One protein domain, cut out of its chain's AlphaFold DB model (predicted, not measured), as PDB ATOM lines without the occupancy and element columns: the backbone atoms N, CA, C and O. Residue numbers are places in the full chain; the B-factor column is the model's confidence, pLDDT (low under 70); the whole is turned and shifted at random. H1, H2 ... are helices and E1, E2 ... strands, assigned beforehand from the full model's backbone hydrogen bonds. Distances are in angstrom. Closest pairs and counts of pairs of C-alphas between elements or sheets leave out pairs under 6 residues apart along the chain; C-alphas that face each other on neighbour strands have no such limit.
ATOM      1  N   PHE A   4     -53.206  10.993   1.734       74.69
ATOM      2  CA  PHE A   4     -52.812   9.699   2.293       74.69
ATOM      3  C   PHE A   4     -52.040   8.808   1.310       74.69
ATOM      4  O   PHE A   4     -51.143   8.077   1.722       74.69
ATOM      5  N   GLU A   5     -52.339   8.853   0.010       72.88
ATOM      6  CA  GLU A   5     -51.585   8.080  -0.990       72.88
ATOM      7  C   GLU A   5     -50.176   8.641  -1.186       72.88
ATOM      8  O   GLU A   5     -49.222   7.878  -1.349       72.88
ATOM      9  N   PHE A   6     -50.043   9.969  -1.149       73.88
ATOM     10  CA  PHE A   6     -48.761  10.653  -1.269       73.88
ATOM     11  C   PHE A   6     -47.849  10.362  -0.070       73.88
ATOM     12  O   PHE A   6     -46.704   9.954  -0.268       73.88
ATOM     13  N   VAL A   7     -48.371  10.480   1.157       75.50
ATOM     14  CA  VAL A   7     -47.623  10.172   2.392       75.50
ATOM     15  C   VAL A   7     -47.158   8.716   2.390       75.50
ATOM     16  O   VAL A   7     -45.967   8.450   2.541       75.50
ATOM     17  N   ASN A   8     -48.059   7.775   2.087       77.38
ATOM     18  CA  ASN A   8     -47.712   6.356   1.989       77.38
ATOM     19  C   ASN A   8     -46.645   6.078   0.922       77.38
ATOM     20  O   ASN A   8     -45.803   5.196   1.083       77.38
ATOM     21  N   ARG A   9     -46.666   6.800  -0.206       82.31
ATOM     22  CA  ARG A   9     -45.636   6.655  -1.239       82.31
ATOM     23  C   ARG A   9     -44.273   7.134  -0.742       82.31
ATOM     24  O   ARG A   9     -43.316   6.377  -0.877       82.31
ATOM     25  N   LYS A  10     -44.195   8.326  -0.149       79.75
ATOM     26  CA  LYS A  10     -42.939   8.882   0.379       79.75
ATOM     27  C   LYS A  10     -42.369   8.027   1.515       79.75
ATOM     28  O   LYS A  10     -41.172   7.759   1.523       79.75
ATOM     29  N   GLN A  11     -43.215   7.504   2.403       82.19
ATOM     30  CA  GLN A  11     -42.779   6.590   3.462       82.19
ATOM     31  C   GLN A  11     -42.210   5.282   2.889       82.19
ATOM     32  O   GLN A  11     -41.144   4.835   3.303       82.19
ATOM     33  N   ARG A  12     -42.853   4.696   1.867       84.62
ATOM     34  CA  ARG A  12     -42.325   3.504   1.175       84.62
ATOM     35  C   ARG A  12     -40.996   3.760   0.469       84.62
ATOM     36  O   ARG A  12     -40.159   2.863   0.437       84.62
ATOM     37  N   GLU A  13     -40.817   4.934  -0.132       84.12
ATOM     38  CA  GLU A  13     -39.546   5.333  -0.748       84.12
ATOM     39  C   GLU A  13     -38.447   5.459   0.319       84.12
ATOM     40  O   GLU A  13     -37.394   4.842   0.172       84.12
ATOM     41  N   SER A  14     -38.743   6.109   1.449       84.81
ATOM     42  CA  SER A  14     -37.822   6.208   2.589       84.81
ATOM     43  C   SER A  14     -37.382   4.849   3.124       84.81
ATOM     44  O   SER A  14     -36.188   4.565   3.228       84.81
ATOM     45  N   ILE A  15     -38.332   3.938   3.345       88.50
ATOM     46  CA  ILE A  15     -38.025   2.577   3.793       88.50
ATOM     47  C   ILE A  15     -37.120   1.853   2.784       88.50
ATOM     48  O   ILE A  15     -36.226   1.111   3.188       88.50
ATOM     49  N   LYS A  16     -37.314   2.046   1.471       86.56
ATOM     50  CA  LYS A  16     -36.446   1.430   0.452       86.56
ATOM     51  C   LYS A  16     -35.013   1.949   0.536       86.56
ATOM     52  O   LYS A  16     -34.094   1.133   0.504       86.56
ATOM     53  N   HIS A  17     -34.827   3.261   0.665       85.62
ATOM     54  CA  HIS A  17     -33.499   3.864   0.785       85.62
ATOM     55  C   HIS A  17     -32.797   3.411   2.067       85.62
ATOM     56  O   HIS A  17     -31.665   2.936   2.022       85.62
ATOM     57  N   LEU A  18     -33.497   3.439   3.201       89.12
ATOM     58  CA  LEU A  18     -32.942   2.989   4.475       89.12
ATOM     59  C   LEU A  18     -32.610   1.487   4.472       89.12
ATOM     60  O   LEU A  18     -31.581   1.093   5.017       89.12
ATOM     61  N   LYS A  19     -33.408   0.640   3.800       89.19
ATOM     62  CA  LYS A  19     -33.078  -0.787   3.595       89.19
ATOM     63  C   LYS A  19     -31.804  -0.984   2.785       89.19
ATOM     64  O   LYS A  19     -31.061  -1.925   3.060       89.19
ATOM     65  N   LEU A  20     -31.575  -0.146   1.777       84.62
ATOM     66  CA  LEU A  20     -30.365  -0.200   0.964       84.62
ATOM     67  C   LEU A  20     -29.141   0.150   1.815       84.62
ATOM     68  O   LEU A  20     -28.214  -0.652   1.900       84.62
ATOM     69  N   ILE A  21     -29.201   1.276   2.531       85.81
ATOM     70  CA  ILE A  21     -28.126   1.736   3.421       85.81
ATOM     71  C   ILE A  21     -27.838   0.695   4.505       85.81
ATOM     72  O   ILE A  21     -26.681   0.353   4.737       85.81
ATOM     73  N   LYS A  22     -28.878   0.127   5.129       90.06
ATOM     74  CA  LYS A  22     -28.734  -0.947   6.119       90.06
ATOM     75  C   LYS A  22     -27.922  -2.116   5.565       90.06
ATOM     76  O   LYS A  22     -26.937  -2.505   6.184       90.06
ATOM     77  N   LYS A  23     -28.306  -2.647   4.398       86.50
ATOM     78  CA  LYS A  23     -27.603  -3.774   3.766       86.50
ATOM     79  C   LYS A  23     -26.135  -3.446   3.502       86.50
ATOM     80  O   LYS A  23     -25.275  -4.267   3.795       86.50
ATOM     81  N   MET A  24     -25.856  -2.248   2.994       83.56
ATOM     82  CA  MET A  24     -24.497  -1.800   2.671       83.56
ATOM     83  C   MET A  24     -23.615  -1.668   3.923       83.56
ATOM     84  O   MET A  24     -22.468  -2.118   3.946       83.56
ATOM     85  N   LEU A  25     -24.164  -1.101   5.001       86.00
ATOM     86  CA  LEU A  25     -23.476  -0.988   6.287       86.00
ATOM     87  C   LEU A  25     -23.222  -2.368   6.919       86.00
ATOM     88  O   LEU A  25     -22.118  -2.631   7.399       86.00
ATOM     89  N   GLU A  26     -24.206  -3.269   6.871       88.00
ATOM     90  CA  GLU A  26     -24.075  -4.644   7.371       88.00
ATOM     91  C   GLU A  26     -23.022  -5.445   6.587       88.00
ATOM     92  O   GLU A  26     -22.209  -6.140   7.198       88.00
ATOM     93  N   GLN A  27     -22.972  -5.303   5.255       84.38
ATOM     94  CA  GLN A  27     -21.928  -5.907   4.410       84.38
ATOM     95  C   GLN A  27     -20.522  -5.446   4.803       84.38
ATOM     96  O   GLN A  27     -19.564  -6.210   4.710       84.38
ATOM     97  N   SER A  28     -20.413  -4.221   5.310       81.75
ATOM     98  CA  SER A  28     -19.155  -3.624   5.755       81.75
ATOM     99  C   SER A  28     -18.847  -3.879   7.234       81.75
ATOM    100  O   SER A  28     -18.008  -3.203   7.834       81.75
ATOM    101  N   ASN A  29     -19.520  -4.869   7.832       85.00
ATOM    102  CA  ASN A  29     -19.335  -5.318   9.210       85.00
ATOM    103  C   ASN A  29     -19.676  -4.250  10.273       85.00
ATOM    104  O   ASN A  29     -19.193  -4.310  11.409       85.00
ATOM    105  N   VAL A  30     -20.517  -3.271   9.922       86.62
ATOM    106  CA  VAL A  30     -21.066  -2.283  10.857       86.62
ATOM    107  C   VAL A  30     -22.325  -2.855  11.509       86.62
ATOM    108  O   VAL A  30     -23.174  -3.451  10.850       86.62
ATOM    109  N   LYS A  31     -22.466  -2.680  12.828       90.44
ATOM    110  CA  LYS A  31     -23.648  -3.149  13.564       90.44
ATOM    111  C   LYS A  31     -24.794  -2.153  13.410       90.44
ATOM    112  O   LYS A  31     -24.676  -1.016  13.866       90.44
ATOM    113  N   VAL A  32     -25.898  -2.607  12.824       93.19
ATOM    114  CA  VAL A  32     -27.087  -1.790  12.564       93.19
ATOM    115  C   VAL A  32     -28.325  -2.432  13.194       93.19
ATOM    116  O   VAL A  32     -28.512  -3.645  13.129       93.19
ATOM    117  N   ASN A  33     -29.172  -1.616  13.815       93.38
ATOM    118  CA  ASN A  33     -30.504  -1.984  14.282       93.38
ATOM    119  C   ASN A  33     -31.567  -1.345  13.377       93.38
ATOM    120  O   ASN A  33     -31.396  -0.229  12.885       93.38
ATOM    121  N   ASP A  34     -32.648  -2.081  13.145       92.12
ATOM    122  CA  ASP A  34     -33.715  -1.737  12.206       92.12
ATOM    123  C   ASP A  34     -34.941  -1.226  12.961       92.12
ATOM    124  O   ASP A  34     -35.409  -1.901  13.877       92.12
ATOM    125  N   PHE A  35     -35.431  -0.055  12.557       92.75
ATOM    126  CA  PHE A  35     -36.646   0.577  13.067       92.75
ATOM    127  C   PHE A  35     -37.489   1.111  11.897       92.75
ATOM    128  O   PHE A  35     -37.959   2.249  11.883       92.75
ATOM    129  N   LEU A  36     -37.620   0.304  10.840       89.50
ATOM    130  CA  LEU A  36     -38.298   0.704   9.604       89.50
ATOM    131  C   LEU A  36     -39.829   0.647   9.678       89.50
ATOM    132  O   LEU A  36     -40.486   1.212   8.802       89.50
ATOM    133  N   ASP A  37     -40.373  -0.032  10.688       86.88
ATOM    134  CA  ASP A  37     -41.815  -0.176  10.917       86.88
ATOM    135  C   ASP A  37     -42.401   0.955  11.790       86.88
ATOM    136  O   ASP A  37     -43.614   1.004  12.007       86.88
ATOM    137  N   ASP A  38     -41.561   1.881  12.263       83.50
ATOM    138  CA  ASP A  38     -41.981   3.034  13.059       83.50
ATOM    139  C   ASP A  38     -42.700   4.096  12.205       83.50
ATOM    140  O   ASP A  38     -42.532   4.187  10.984       83.50
ATOM    141  N   GLU A  39     -43.480   4.965  12.865       82.75
ATOM    142  CA  GLU A  39     -44.162   6.100  12.217       82.75
ATOM    143  C   GLU A  39     -43.174   6.975  11.428       82.75
ATOM    144  O   GLU A  39     -43.473   7.425  10.320       82.75
ATOM    145  N   ASN A  40     -41.962   7.132  11.968       84.44
ATOM    146  CA  ASN A  40     -40.833   7.780  11.317       84.44
ATOM    147  C   ASN A  40     -39.701   6.757  11.137       84.44
ATOM    148  O   ASN A  40     -38.914   6.585  12.065       84.44
ATOM    149  N   PRO A  41     -39.596   6.086   9.973       90.94
ATOM    150  CA  PRO A  41     -38.615   5.028   9.750       90.94
ATOM    151  C   PRO A  41     -37.171   5.499   9.935       90.94
ATOM    152  O   PRO A  41     -36.774   6.540   9.399       90.94
ATOM    153  N   TYR A  42     -36.365   4.698  10.629       93.94
ATOM    154  CA  TYR A  42     -34.933   4.944  10.783       93.94
ATOM    155  C   TYR A  42     -34.125   3.651  10.915       93.94
ATOM    156  O   TYR A  42     -34.654   2.552  11.084       93.94
ATOM    157  N   ILE A  43     -32.806   3.798  10.839       94.75
ATOM    158  CA  ILE A  43     -31.846   2.763  11.218       94.75
ATOM    159  C   ILE A  43     -30.909   3.327  12.282       94.75
ATOM    160  O   ILE A  43     -30.545   4.503  12.244       94.75
ATOM    161  N   PHE A  44     -30.525   2.503  13.248       95.19
ATOM    162  CA  PHE A  44     -29.588   2.891  14.294       95.19
ATOM    163  C   PHE A  44     -28.244   2.215  14.050       95.19
ATOM    164  O   PHE A  44     -28.151   0.989  14.024       95.19
ATOM    165  N   VAL A  45     -27.200   3.013  13.863       93.56
ATOM    166  CA  VAL A  45     -25.835   2.543  13.628       93.56
ATOM    167  C   VAL A  45     -25.063   2.619  14.932       93.56
ATOM    168  O   VAL A  45     -24.876   3.702  15.491       93.56
ATOM    169  N   LYS A  46     -24.598   1.466  15.414       91.50
ATOM    170  CA  LYS A  46     -23.882   1.380  16.683       91.50
ATOM    171  C   LYS A  46     -22.460   1.917  16.542       91.50
ATOM    172  O   LYS A  46     -21.726   1.541  15.628       91.50
ATOM    173  N   ASN A  47     -22.063   2.738  17.505       87.50
ATOM    174  CA  ASN A  47     -20.711   3.237  17.667       87.50
ATOM    175  C   ASN A  47     -19.710   2.062  17.766       87.50
ATOM    176  O   ASN A  47     -19.824   1.226  18.673       87.50
ATOM    177  N   PRO A  48     -18.703   1.984  16.876       83.88
ATOM    178  CA  PRO A  48     -17.677   0.948  16.946       83.88
ATOM    179  C   PRO A  48     -16.654   1.186  18.070       83.88
ATOM    180  O   PRO A  48     -15.967   0.247  18.473       83.88
ATOM    181  N   LEU A  49     -16.551   2.411  18.597       80.56
ATOM    182  CA  LEU A  49     -15.529   2.847  19.557       80.56
ATOM    183  C   LEU A  49     -15.861   2.536  21.030       80.56
ATOM    184  O   LEU A  49     -15.104   2.945  21.910       80.56
ATOM    185  N   LYS A  50     -16.935   1.778  21.300       71.75
ATOM    186  CA  LYS A  50     -17.370   1.357  22.651       71.75
ATOM    187  C   LYS A  50     -17.384   2.540  23.643       71.75
ATOM    188  O   LYS A  50     -17.966   3.570  23.328       71.75
ATOM    189  N   ASP A  51     -16.719   2.400  24.792       75.00
ATOM    190  CA  ASP A  51     -16.770   3.287  25.968       75.00
ATOM    191  C   ASP A  51     -16.045   4.637  25.788       75.00
ATOM    192  O   ASP A  51     -15.853   5.374  26.748       75.00
ATOM    193  N   ARG A  52     -15.603   4.965  24.567       80.06
ATOM    194  CA  ARG A  52     -14.947   6.247  24.252       80.06
ATOM    195  C   ARG A  52     -15.924   7.403  24.029       80.06
ATOM    196  O   ARG A  52     -15.471   8.506  23.745       80.06
ATOM    197  N   LEU A  53     -17.223   7.122  24.052       84.00
ATOM    198  CA  LEU A  53     -18.287   8.075  23.774       84.00
ATOM    199  C   LEU A  53     -19.431   7.890  24.765       84.00
ATOM    200  O   LEU A  53     -19.775   6.759  25.108       84.00
ATOM    201  N   GLU A  54     -20.072   8.988  25.157       84.44
ATOM    202  CA  GLU A  54     -21.258   8.968  26.026       84.44
ATOM    203  C   GLU A  54     -22.530   8.445  25.328       84.44
ATOM    204  O   GLU A  54     -23.547   8.186  25.980       84.44
ATOM    205  N   PHE A  55     -22.485   8.268  24.003       88.75
ATOM    206  CA  PHE A  55     -23.581   7.746  23.189       88.75
ATOM    207  C   PHE A  55     -23.250   6.414  22.513       88.75
ATOM    208  O   PHE A  55     -22.138   6.168  22.039       88.75
ATOM    209  N   GLU A  56     -24.262   5.555  22.399       89.81
ATOM    210  CA  GLU A  56     -24.122   4.234  21.796       89.81
ATOM    211  C   GLU A  56     -24.133   4.250  20.267       89.81
ATOM    212  O   GLU A  56     -23.737   3.252  19.663       89.81
ATOM    213  N   GLY A  57     -24.589   5.323  19.615       92.50
ATOM    214  CA  GLY A  57     -24.640   5.358  18.158       92.50
ATOM    215  C   GLY A  57     -25.306   6.581  17.544       92.50
ATOM    216  O   GLY A  57     -25.469   7.632  18.166       92.50
ATOM    217  N   ILE A  58     -25.678   6.430  16.278       93.06
ATOM    218  CA  ILE A  58     -26.376   7.451  15.499       93.06
ATOM    219  C   ILE A  58     -27.654   6.879  14.890       93.06
ATOM    220  O   ILE A  58     -27.701   5.726  14.461       93.06
ATOM    221  N   ARG A  59     -28.681   7.718  14.808       94.69
ATOM    222  CA  ARG A  59     -29.888   7.486  14.020       94.69
ATOM    223  C   ARG A  59     -29.653   7.978  12.605       94.69
ATOM    224  O   ARG A  59     -29.309   9.145  12.459       94.69
ATOM    225  N   ILE A  60     -29.898   7.155  11.593       93.69
ATOM    226  CA  ILE A  60     -29.962   7.567  10.186       93.69
ATOM    227  C   ILE A  60     -31.420   7.503   9.732       93.69
ATOM    228  O   ILE A  60     -32.090   6.487   9.922       93.69
ATOM    229  N   TYR A  61     -31.913   8.588   9.148       92.38
ATOM    230  CA  TYR A  61     -33.301   8.744   8.720       92.38
ATOM    231  C   TYR A  61     -33.376   9.622   7.469       92.38
ATOM    232  O   TYR A  61     -32.451  10.375   7.164       92.38
ATOM    233  N   GLN A  62     -34.483   9.536   6.733       89.38
ATOM    234  CA  GLN A  62     -34.711  10.402   5.578       89.38
ATOM    235  C   GLN A  62     -35.443  11.681   5.999       89.38
ATOM    236  O   GLN A  62     -36.464  11.622   6.686       89.38
ATOM    237  N   ILE A  63     -34.953  12.835   5.546       86.06
ATOM    238  CA  ILE A  63     -35.612  14.134   5.686       86.06
ATOM    239  C   ILE A  63     -35.821  14.748   4.299       86.06
ATOM    240  O   ILE A  63     -34.881  15.105   3.596       86.06
ATOM    241  N   GLY A  64     -37.083  14.837   3.873       84.06
ATOM    242  CA  GLY A  64     -37.403  15.227   2.500       84.06
ATOM    243  C   GLY A  64     -36.817  14.230   1.495       84.06
ATOM    244  O   GLY A  64     -37.238  13.072   1.454       84.06
ATOM    245  N   GLU A  65     -35.860  14.680   0.689       82.00
ATOM    246  CA  GLU A  65     -35.163  13.867  -0.323       82.00
ATOM    247  C   GLU A  65     -33.726  13.507   0.086       82.00
ATOM    248  O   GLU A  65     -33.056  12.770  -0.623       82.00
ATOM    249  N   MET A  66     -33.282  13.962   1.260       86.00
ATOM    250  CA  MET A  66     -31.923  13.759   1.763       86.00
ATOM    251  C   MET A  66     -31.893  12.712   2.873       86.00
ATOM    252  O   MET A  66     -32.845  12.563   3.645       86.00
ATOM    253  N   ILE A  67     -30.763  12.022   2.998       89.62
ATOM    254  CA  ILE A  67     -30.468  11.183   4.158       89.62
ATOM    255  C   ILE A  67     -29.754  12.046   5.194       89.62
ATOM    256  O   ILE A  67     -28.871  12.831   4.867       89.62
ATOM    257  N   ALA A  68     -30.151  11.921   6.453       91.25
ATOM    258  CA  ALA A  68     -29.537  12.632   7.559       91.25
ATOM    259  C   ALA A  68     -29.224  11.675   8.701       91.25
ATOM    260  O   ALA A  68     -29.852  10.623   8.845       91.25
ATOM    261  N   TYR A  69     -28.275  12.066   9.543       93.81
ATOM    262  CA  TYR A  69     -27.949  11.349  10.758       93.81
ATOM    263  C   TYR A  69     -27.830  12.261  11.974       93.81
ATOM    264  O   TYR A  69     -27.526  13.452  11.876       93.81
ATOM    265  N   ARG A  70     -28.117  11.699  13.149       92.88
ATOM    266  CA  ARG A  70     -28.092  12.414  14.430       92.88
ATOM    267  C   ARG A  70     -27.637  11.492  15.551       92.88
ATOM    268  O   ARG A  70     -27.923  10.300  15.525       92.88
ATOM    269  N   VAL A  71     -26.944  12.047  16.541       92.81
ATOM    270  CA  VAL A  71     -26.482  11.299  17.718       92.81
ATOM    271  C   VAL A  71     -27.672  10.784  18.520       92.81
ATOM    272  O   VAL A  71     -28.657  11.500  18.704       92.81
ATOM    273  N   GLN A  72     -27.574   9.551  19.007       92.44
ATOM    274  CA  GLN A  72     -28.606   8.927  19.821       92.44
ATOM    275  C   GLN A  72     -27.955   8.106  20.941       92.44
ATOM    276  O   GLN A  72     -27.046   7.313  20.696       92.44
ATOM    277  N   ARG A  73     -28.413   8.323  22.183       89.19
ATOM    278  CA  ARG A  73     -27.761   7.771  23.379       89.19
ATOM    279  C   ARG A  73     -27.846   6.253  23.412       89.19
ATOM    280  O   ARG A  73     -26.825   5.611  23.570       89.19
ATOM    281  N   GLU A  74     -29.042   5.711  23.230       90.94
ATOM    282  CA  GLU A  74     -29.336   4.275  23.149       90.94
ATOM    283  C   GLU A  74     -30.334   4.031  22.017       90.94
ATOM    284  O   GLU A  74     -31.127   4.919  21.691       90.94
ATOM    285  N   LYS A  75     -30.352   2.823  21.449       88.50
ATOM    286  CA  LYS A  75     -31.184   2.471  20.280       88.50
ATOM    287  C   LYS A  75     -32.688   2.788  20.414       88.50
ATOM    288  O   LYS A  75     -33.311   3.079  19.403       88.50
ATOM    289  N   ASP A  76     -33.231   2.802  21.633       87.62
ATOM    290  CA  ASP A  76     -34.664   3.012  21.910       87.62
ATOM    291  C   ASP A  76     -34.967   4.439  22.433       87.62
ATOM    292  O   ASP A  76     -36.077   4.731  22.872       87.62
ATOM    293  N   THR A  77     -33.976   5.340  22.422       90.50
ATOM    294  CA  THR A  77     -34.105   6.734  22.894       90.50
ATOM    295  C   THR A  77     -34.233   7.732  21.743       90.50
ATOM    296  O   THR A  77     -33.877   7.443  20.603       90.50
ATOM    297  N   GLU A  78     -34.713   8.943  22.026       89.25
ATOM    298  CA  GLU A  78     -34.753  10.005  21.019       89.25
ATOM    299  C   GLU A  78     -33.352  10.574  20.716       89.25
ATOM    300  O   GLU A  78     -32.509  10.691  21.616       89.25
ATOM    301  N   PRO A  79     -33.076  10.962  19.457       91.62
ATOM    302  CA  PRO A  79     -31.800  11.524  19.065       91.62
ATOM    303  C   PRO A  79     -31.702  12.993  19.500       91.62
ATOM    304  O   PRO A  79     -32.693  13.726  19.548       91.62
ATOM    305  N   TYR A  80     -30.487  13.465  19.763       87.81
ATOM    306  CA  TYR A  80     -30.225  14.809  20.281       87.81
ATOM    307  C   TYR A  80     -29.100  15.520  19.518       87.81
ATOM    308  O   TYR A  80     -28.435  14.958  18.654       87.81
ATOM    309  N   GLY A  81     -28.915  16.816  19.785       87.00
ATOM    310  CA  GLY A  81     -27.880  17.620  19.125       87.00
ATOM    311  C   GLY A  81     -28.255  18.063  17.709       87.00
ATOM    312  O   GLY A  81     -29.433  18.248  17.409       87.00
ATOM    313  N   LYS A  82     -27.266  18.279  16.841       87.62
ATOM    314  CA  LYS A  82     -27.488  18.713  15.452       87.62
ATOM    315  C   LYS A  82     -27.687  17.511  14.528       87.62
ATOM    316  O   LYS A  82     -27.137  16.445  14.783       87.62
ATOM    317  N   SER A  83     -28.454  17.714  13.464       89.56
ATOM    318  CA  SER A  83     -28.547  16.767  12.355       89.56
ATOM    319  C   SER A  83     -27.458  17.067  11.333       89.56
ATOM    320  O   SER A  83     -27.198  18.230  11.025       89.56
ATOM    321  N   TYR A  84     -26.854  16.012  10.810       89.06
ATOM    322  CA  TYR A  84     -25.844  16.052   9.764       89.06
ATOM    323  C   TYR A  84     -26.441  15.435   8.505       89.06
ATOM    324  O   TYR A  84     -27.185  14.460   8.597       89.06
ATOM    325  N   LEU A  85     -26.177  16.030   7.349       89.50
ATOM    326  CA  LEU A  85     -26.639  15.501   6.071       89.50
ATOM    327  C   LEU A  85     -25.622  14.483   5.561       89.50
ATOM    328  O   LEU A  85     -24.423  14.703   5.693       89.50
ATOM    329  N   LEU A  86     -26.121  13.387   5.003       84.69
ATOM    330  CA  LEU A  86     -25.338  12.414   4.263       84.69
ATOM    331  C   LEU A  86     -25.631  12.638   2.779       84.69
ATOM    332  O   LEU A  86     -26.636  12.143   2.258       84.69
ATOM    333  N   ASP A  87     -24.795  13.444   2.131       79.06
ATOM    334  CA  ASP A  87     -24.967  13.789   0.722       79.06
ATOM    335  C   ASP A  87     -24.364  12.700  -0.174       79.06
ATOM    336  O   ASP A  87     -23.214  12.754  -0.603       79.06
ATOM    337  N   LEU A  88     -25.159  11.657  -0.420       75.31
ATOM    338  CA  LEU A  88     -24.755  10.536  -1.269       75.31
ATOM    339  C   LEU A  88     -24.490  10.969  -2.719       75.31
ATOM    340  O   LEU A  88     -23.693  10.321  -3.393       75.31
ATOM    341  N   GLU A  89     -25.156  12.022  -3.203       71.56
ATOM    342  CA  GLU A  89     -24.987  12.514  -4.572       71.56
ATOM    343  C   GLU A  89     -23.660  13.252  -4.725       71.56
ATOM    344  O   GLU A  89     -22.930  12.980  -5.676       71.56
ATOM    345  N   GLU A  90     -23.310  14.133  -3.783       71.94
ATOM    346  CA  GLU A  90     -22.002  14.797  -3.755       71.94
ATOM    347  C   GLU A  90     -20.875  13.760  -3.675       71.94
ATOM    348  O   GLU A  90     -19.982  13.757  -4.521       71.94
ATOM    349  N   MET A  91     -20.987  12.790  -2.758       70.94
ATOM    350  CA  MET A  91     -20.007  11.705  -2.639       70.94
ATOM    351  C   MET A  91     -19.885  10.899  -3.938       70.94
ATOM    352  O   MET A  91     -18.780  10.582  -4.363       70.94
ATOM    353  N   PHE A  92     -21.000  10.578  -4.599       67.44
ATOM    354  CA  PHE A  92     -20.989   9.866  -5.879       67.44
ATOM    355  C   PHE A  92     -20.340  10.685  -7.000       67.44
ATOM    356  O   PHE A  92     -19.525  10.154  -7.756       67.44
ATOM    357  N   ASN A  93     -20.670  11.972  -7.099       70.75
ATOM    358  CA  ASN A  93     -20.132  12.869  -8.121       70.75
ATOM    359  C   ASN A  93     -18.618  13.072  -7.967       70.75
ATOM    360  O   ASN A  93     -17.902  13.108  -8.974       70.75
ATOM    361  N   ASP A  94     -18.124  13.142  -6.731       68.62
ATOM    362  CA  ASP A  94     -16.693  13.227  -6.440       68.62
ATOM    363  C   ASP A  94     -15.942  11.996  -6.970       68.62
ATOM    364  O   ASP A  94     -14.921  12.142  -7.642       68.62
ATOM    365  N   PHE A  95     -16.482  10.786  -6.778       61.06
ATOM    366  CA  PHE A  95     -15.858   9.556  -7.289       61.06
ATOM    367  C   PHE A  95     -16.010   9.375  -8.807       61.06
ATOM    368  O   PHE A  95     -15.092   8.897  -9.474       61.06
ATOM    369  N   MET A  96     -17.142   9.775  -9.396       62.78
ATOM    370  CA  MET A  96     -17.346   9.688 -10.851       62.78
ATOM    371  C   MET A  96     -16.431  10.638 -11.632       62.78
ATOM    372  O   MET A  96     -16.030  10.327 -12.756       62.78
ATOM    373  N   SER A  97     -16.037  11.760 -11.020       61.28
ATOM    374  CA  SER A  97     -15.052  12.691 -11.581       61.28
ATOM    375  C   SER A  97     -13.667  12.048 -11.790       61.28
ATOM    376  O   SER A  97     -12.861  12.568 -12.562       61.28
ATOM    377  N   GLU A  98     -13.405  10.886 -11.177       61.31
ATOM    378  CA  GLU A  98     -12.160  10.116 -11.301       61.31
ATOM    379  C   GLU A  98     -12.187   9.032 -12.412       61.31
ATOM    380  O   GLU A  98     -11.247   8.243 -12.518       61.31
ATOM    381  N   ASN A  99     -13.202   9.008 -13.298       58.44
ATOM    382  CA  ASN A  99     -13.385   8.015 -14.386       58.44
ATOM    383  C   ASN A  99     -13.512   6.549 -13.906       58.44
ATOM    384  O   ASN A  99     -12.920   5.634 -14.489       58.44
ATOM    385  N   VAL A 100     -14.292   6.302 -12.853       59.41
ATOM    386  CA  VAL A 100     -14.550   4.953 -12.317       59.41
ATOM    387  C   VAL A 100     -15.861   4.369 -12.887       59.41
ATOM    388  O   VAL A 100     -16.817   5.094 -13.137       59.41
ATOM    389  N   GLU A 101     -15.909   3.049 -13.123       68.25
ATOM    390  CA  GLU A 101     -17.121   2.316 -13.551       68.25
ATOM    391  C   GLU A 101     -18.255   2.435 -12.503       68.25
ATOM    392  O   GLU A 101     -17.982   2.315 -11.310       68.25
ATOM    393  N   GLU A 102     -19.521   2.597 -12.924       62.03
ATOM    394  CA  GLU A 102     -20.685   2.860 -12.039       62.03
ATOM    395  C   GLU A 102     -20.828   1.883 -10.855       62.03
ATOM    396  O   GLU A 102     -21.178   2.287  -9.746       62.03
ATOM    397  N   GLU A 103     -20.537   0.598 -11.061       65.69
ATOM    398  CA  GLU A 103     -20.642  -0.424 -10.010       65.69
ATOM    399  C   GLU A 103     -19.556  -0.251  -8.935       65.69
ATOM    400  O   GLU A 103     -19.838  -0.315  -7.738       65.69
ATOM    401  N   LYS A 104     -18.330   0.084  -9.350       68.81
ATOM    402  CA  LYS A 104     -17.236   0.432  -8.432       68.81
ATOM    403  C   LYS A 104     -17.472   1.780  -7.766       68.81
ATOM    404  O   LYS A 104     -17.144   1.930  -6.594       68.81
ATOM    405  N   ALA A 105     -18.065   2.738  -8.476       66.31
ATOM    406  CA  ALA A 105     -18.438   4.025  -7.904       66.31
ATOM    407  C   ALA A 105     -19.443   3.837  -6.756       66.31
ATOM    408  O   ALA A 105     -19.258   4.409  -5.687       66.31
ATOM    409  N   GLY A 106     -20.438   2.955  -6.916       66.69
ATOM    410  CA  GLY A 106     -21.375   2.603  -5.845       66.69
ATOM    411  C   GLY A 106     -20.692   2.022  -4.599       66.69
ATOM    412  O   GLY A 106     -20.979   2.452  -3.482       66.69
ATOM    413  N   GLU A 107     -19.743   1.096  -4.771       71.31
ATOM    414  CA  GLU A 107     -18.938   0.575  -3.653       71.31
ATOM    415  C   GLU A 107     -18.053   1.653  -3.008       71.31
ATOM    416  O   GLU A 107     -17.897   1.687  -1.784       71.31
ATOM    417  N   MET A 108     -17.500   2.571  -3.805       71.00
ATOM    418  CA  MET A 108     -16.695   3.688  -3.306       71.00
ATOM    419  C   MET A 108     -17.524   4.686  -2.496       71.00
ATOM    420  O   MET A 108     -17.066   5.096  -1.430       71.00
ATOM    421  N   VAL A 109     -18.758   5.000  -2.909       72.94
ATOM    422  CA  VAL A 109     -19.672   5.831  -2.103       72.94
ATOM    423  C   VAL A 109     -19.912   5.190  -0.744       72.94
ATOM    424  O   VAL A 109     -19.822   5.868   0.275       72.94
ATOM    425  N   ILE A 110     -20.161   3.878  -0.698       73.56
ATOM    426  CA  ILE A 110     -20.386   3.157   0.564       73.56
ATOM    427  C   ILE A 110     -19.162   3.260   1.474       73.56
ATOM    428  O   ILE A 110     -19.294   3.574   2.659       73.56
ATOM    429  N   ASN A 111     -17.971   3.023   0.923       78.62
ATOM    430  CA  ASN A 111     -16.727   3.172   1.670       78.62
ATOM    431  C   ASN A 111     -16.554   4.607   2.177       78.62
ATOM    432  O   ASN A 111     -16.205   4.797   3.341       78.62
ATOM    433  N   GLY A 112     -16.890   5.601   1.352       81.44
ATOM    434  CA  GLY A 112     -16.919   7.007   1.736       81.44
ATOM    435  C   GLY A 112     -17.858   7.270   2.913       81.44
ATOM    436  O   GLY A 112     -17.443   7.885   3.892       81.44
ATOM    437  N   VAL A 113     -19.090   6.750   2.874       83.00
ATOM    438  CA  VAL A 113     -20.070   6.884   3.966       83.00
ATOM    439  C   VAL A 113     -19.513   6.277   5.251       83.00
ATOM    440  O   VAL A 113     -19.562   6.892   6.312       83.00
ATOM    441  N   ILE A 114     -18.934   5.079   5.176       83.94
ATOM    442  CA  ILE A 114     -18.355   4.408   6.344       83.94
ATOM    443  C   ILE A 114     -17.177   5.201   6.904       83.94
ATOM    444  O   ILE A 114     -17.042   5.316   8.124       83.94
ATOM    445  N   GLU A 115     -16.317   5.731   6.040       85.06
ATOM    446  CA  GLU A 115     -15.225   6.602   6.452       85.06
ATOM    447  C   GLU A 115     -15.727   7.877   7.115       85.06
ATOM    448  O   GLU A 115     -15.172   8.283   8.136       85.06
ATOM    449  N   GLU A 116     -16.764   8.504   6.570       84.94
ATOM    450  CA  GLU A 116     -17.360   9.701   7.148       84.94
ATOM    451  C   GLU A 116     -17.933   9.405   8.535       84.94
ATOM    452  O   GLU A 116     -17.609  10.106   9.495       84.94
ATOM    453  N   LEU A 117     -18.687   8.311   8.678       86.12
ATOM    454  CA  LEU A 117     -19.226   7.882   9.965       86.12
ATOM    455  C   LEU A 117     -18.112   7.561  10.971       86.12
ATOM    456  O   LEU A 117     -18.189   7.971  12.129       86.12
ATOM    457  N   LYS A 118     -17.040   6.878  10.552       86.62
ATOM    458  CA  LYS A 118     -15.873   6.617  11.414       86.62
ATOM    459  C   LYS A 118     -15.200   7.913  11.852       86.62
ATOM    460  O   LYS A 118     -14.989   8.101  13.047       86.62
ATOM    461  N   LYS A 119     -14.931   8.828  10.913       87.38
ATOM    462  CA  LYS A 119     -14.368  10.159  11.194       87.38
ATOM    463  C   LYS A 119     -15.269  10.935  12.151       87.38
ATOM    464  O   LYS A 119     -14.764  11.634  13.026       87.38
ATOM    465  N   PHE A 120     -16.588  10.812  12.014       88.19
ATOM    466  CA  PHE A 120     -17.554  11.419  12.921       88.19
ATOM    467  C   PHE A 120     -17.431  10.857  14.346       88.19
ATOM    468  O   PHE A 120     -17.305  11.639  15.292       88.19
ATOM    469  N   PHE A 121     -17.404   9.531  14.516       88.25
ATOM    470  CA  PHE A 121     -17.230   8.903  15.834       88.25
ATOM    471  C   PHE A 121     -15.872   9.250  16.464       88.25
ATOM    472  O   PHE A 121     -15.818   9.596  17.642       88.25
ATOM    473  N   GLU A 122     -14.784   9.221  15.692       88.31
ATOM    474  CA  GLU A 122     -13.442   9.567  16.179       88.31
ATOM    475  C   GLU A 122     -13.348  11.032  16.613       88.31
ATOM    476  O   GLU A 122     -12.912  11.317  17.726       88.31
ATOM    477  N   LYS A 123     -13.835  11.966  15.786       86.12
ATOM    478  CA  LYS A 123     -13.870  13.393  16.139       86.12
ATOM    479  C   LYS A 123     -14.724  13.658  17.371       86.12
ATOM    480  O   LYS A 123     -14.373  14.522  18.171       86.12
ATOM    481  N   SER A 124     -15.839  12.941  17.514       85.31
ATOM    482  CA  SER A 124     -16.702  13.054  18.690       85.31
ATOM    483  C   SER A 124     -15.966  12.578  19.944       85.31
ATOM    484  O   SER A 124     -15.969  13.280  20.949       85.31
TER     485      SER A 124
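This is residues 4 to 124 of the 158 residues of an uncharacterized protein of Neisseriaceae bacterium (UniProt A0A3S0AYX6). A strongly twisted five-stranded sheet has two long helices, H1 and H3, packed over it about at right angles to each other, and the short helix H2 packs on H3 away from the sheet. The first residues of H1, 4 to 9, stick out as a free arm. The printed part has 121 residues, in the order H1, E1 to E5, H2, H3; the sheet's order is E1 E2 E3 E4 E5, all antiparallel, and the class is mixed. It is compact, with a radius of gyration of the C-alphas of 14.7 A and spans of 44 by 43 by 25 A.

After H1, residues 4 to 27, comes a meander, each strand the antiparallel neighbour of the one before: E1, residues 32 to 35, E2, 42 to 46, E3, 57 to 63, E4, 66 to 72, and E5, 79 to 86. Each neighbour pair is a hairpin; within hydrogen-bond range are N 33 and O 44 at 2.8 A, N 45 and O 58 at 2.8 A, N 59 and O 70 at 2.8 A, and N 84 and O 69 at 2.9 A. H1 is on the sheet at a height of 7.2 A, along E2; the closest C-alphas of H1 and E3 are Ser 14 and Gln 62, 6.0 A. H2, residues 88 to 96, is not on the sheet and touches H3, residues 102 to 124, closest at the C-alphas of Phe 92 and Val 109, 5.7 A, at a steep tilt of 58 degrees, opposite ways. H3 is on the sheet over E4, in two layers, the helices H1 and H3 on one face. H1 and H3 only just touch, with 3 pairs of C-alphas within 8 A, the closest Met 24 and Ile 110 at 6.8 A. In H1, H2 and H3 every O i to N i+4 pair is within hydrogen-bond range.

H1 runs 34.7 A from C-alpha 4 at (-52.812, 9.699, 2.293). E1 to E5 measure 9.9, 13.0, 18.8, 19.0 and 16.2 A, and E5 bends by 85 degrees at residue 82. H2 measures 12.1 A, and H3 32.6 A, ending at C-alpha 124, (-16.702, 13.054, 18.690).

The C-alphas of Glu 5 and Arg 52, the two farthest apart, are 44.5 A apart. The printed part has no cut and no long link. Residues 92 and 94 to 106 have pLDDT under 70.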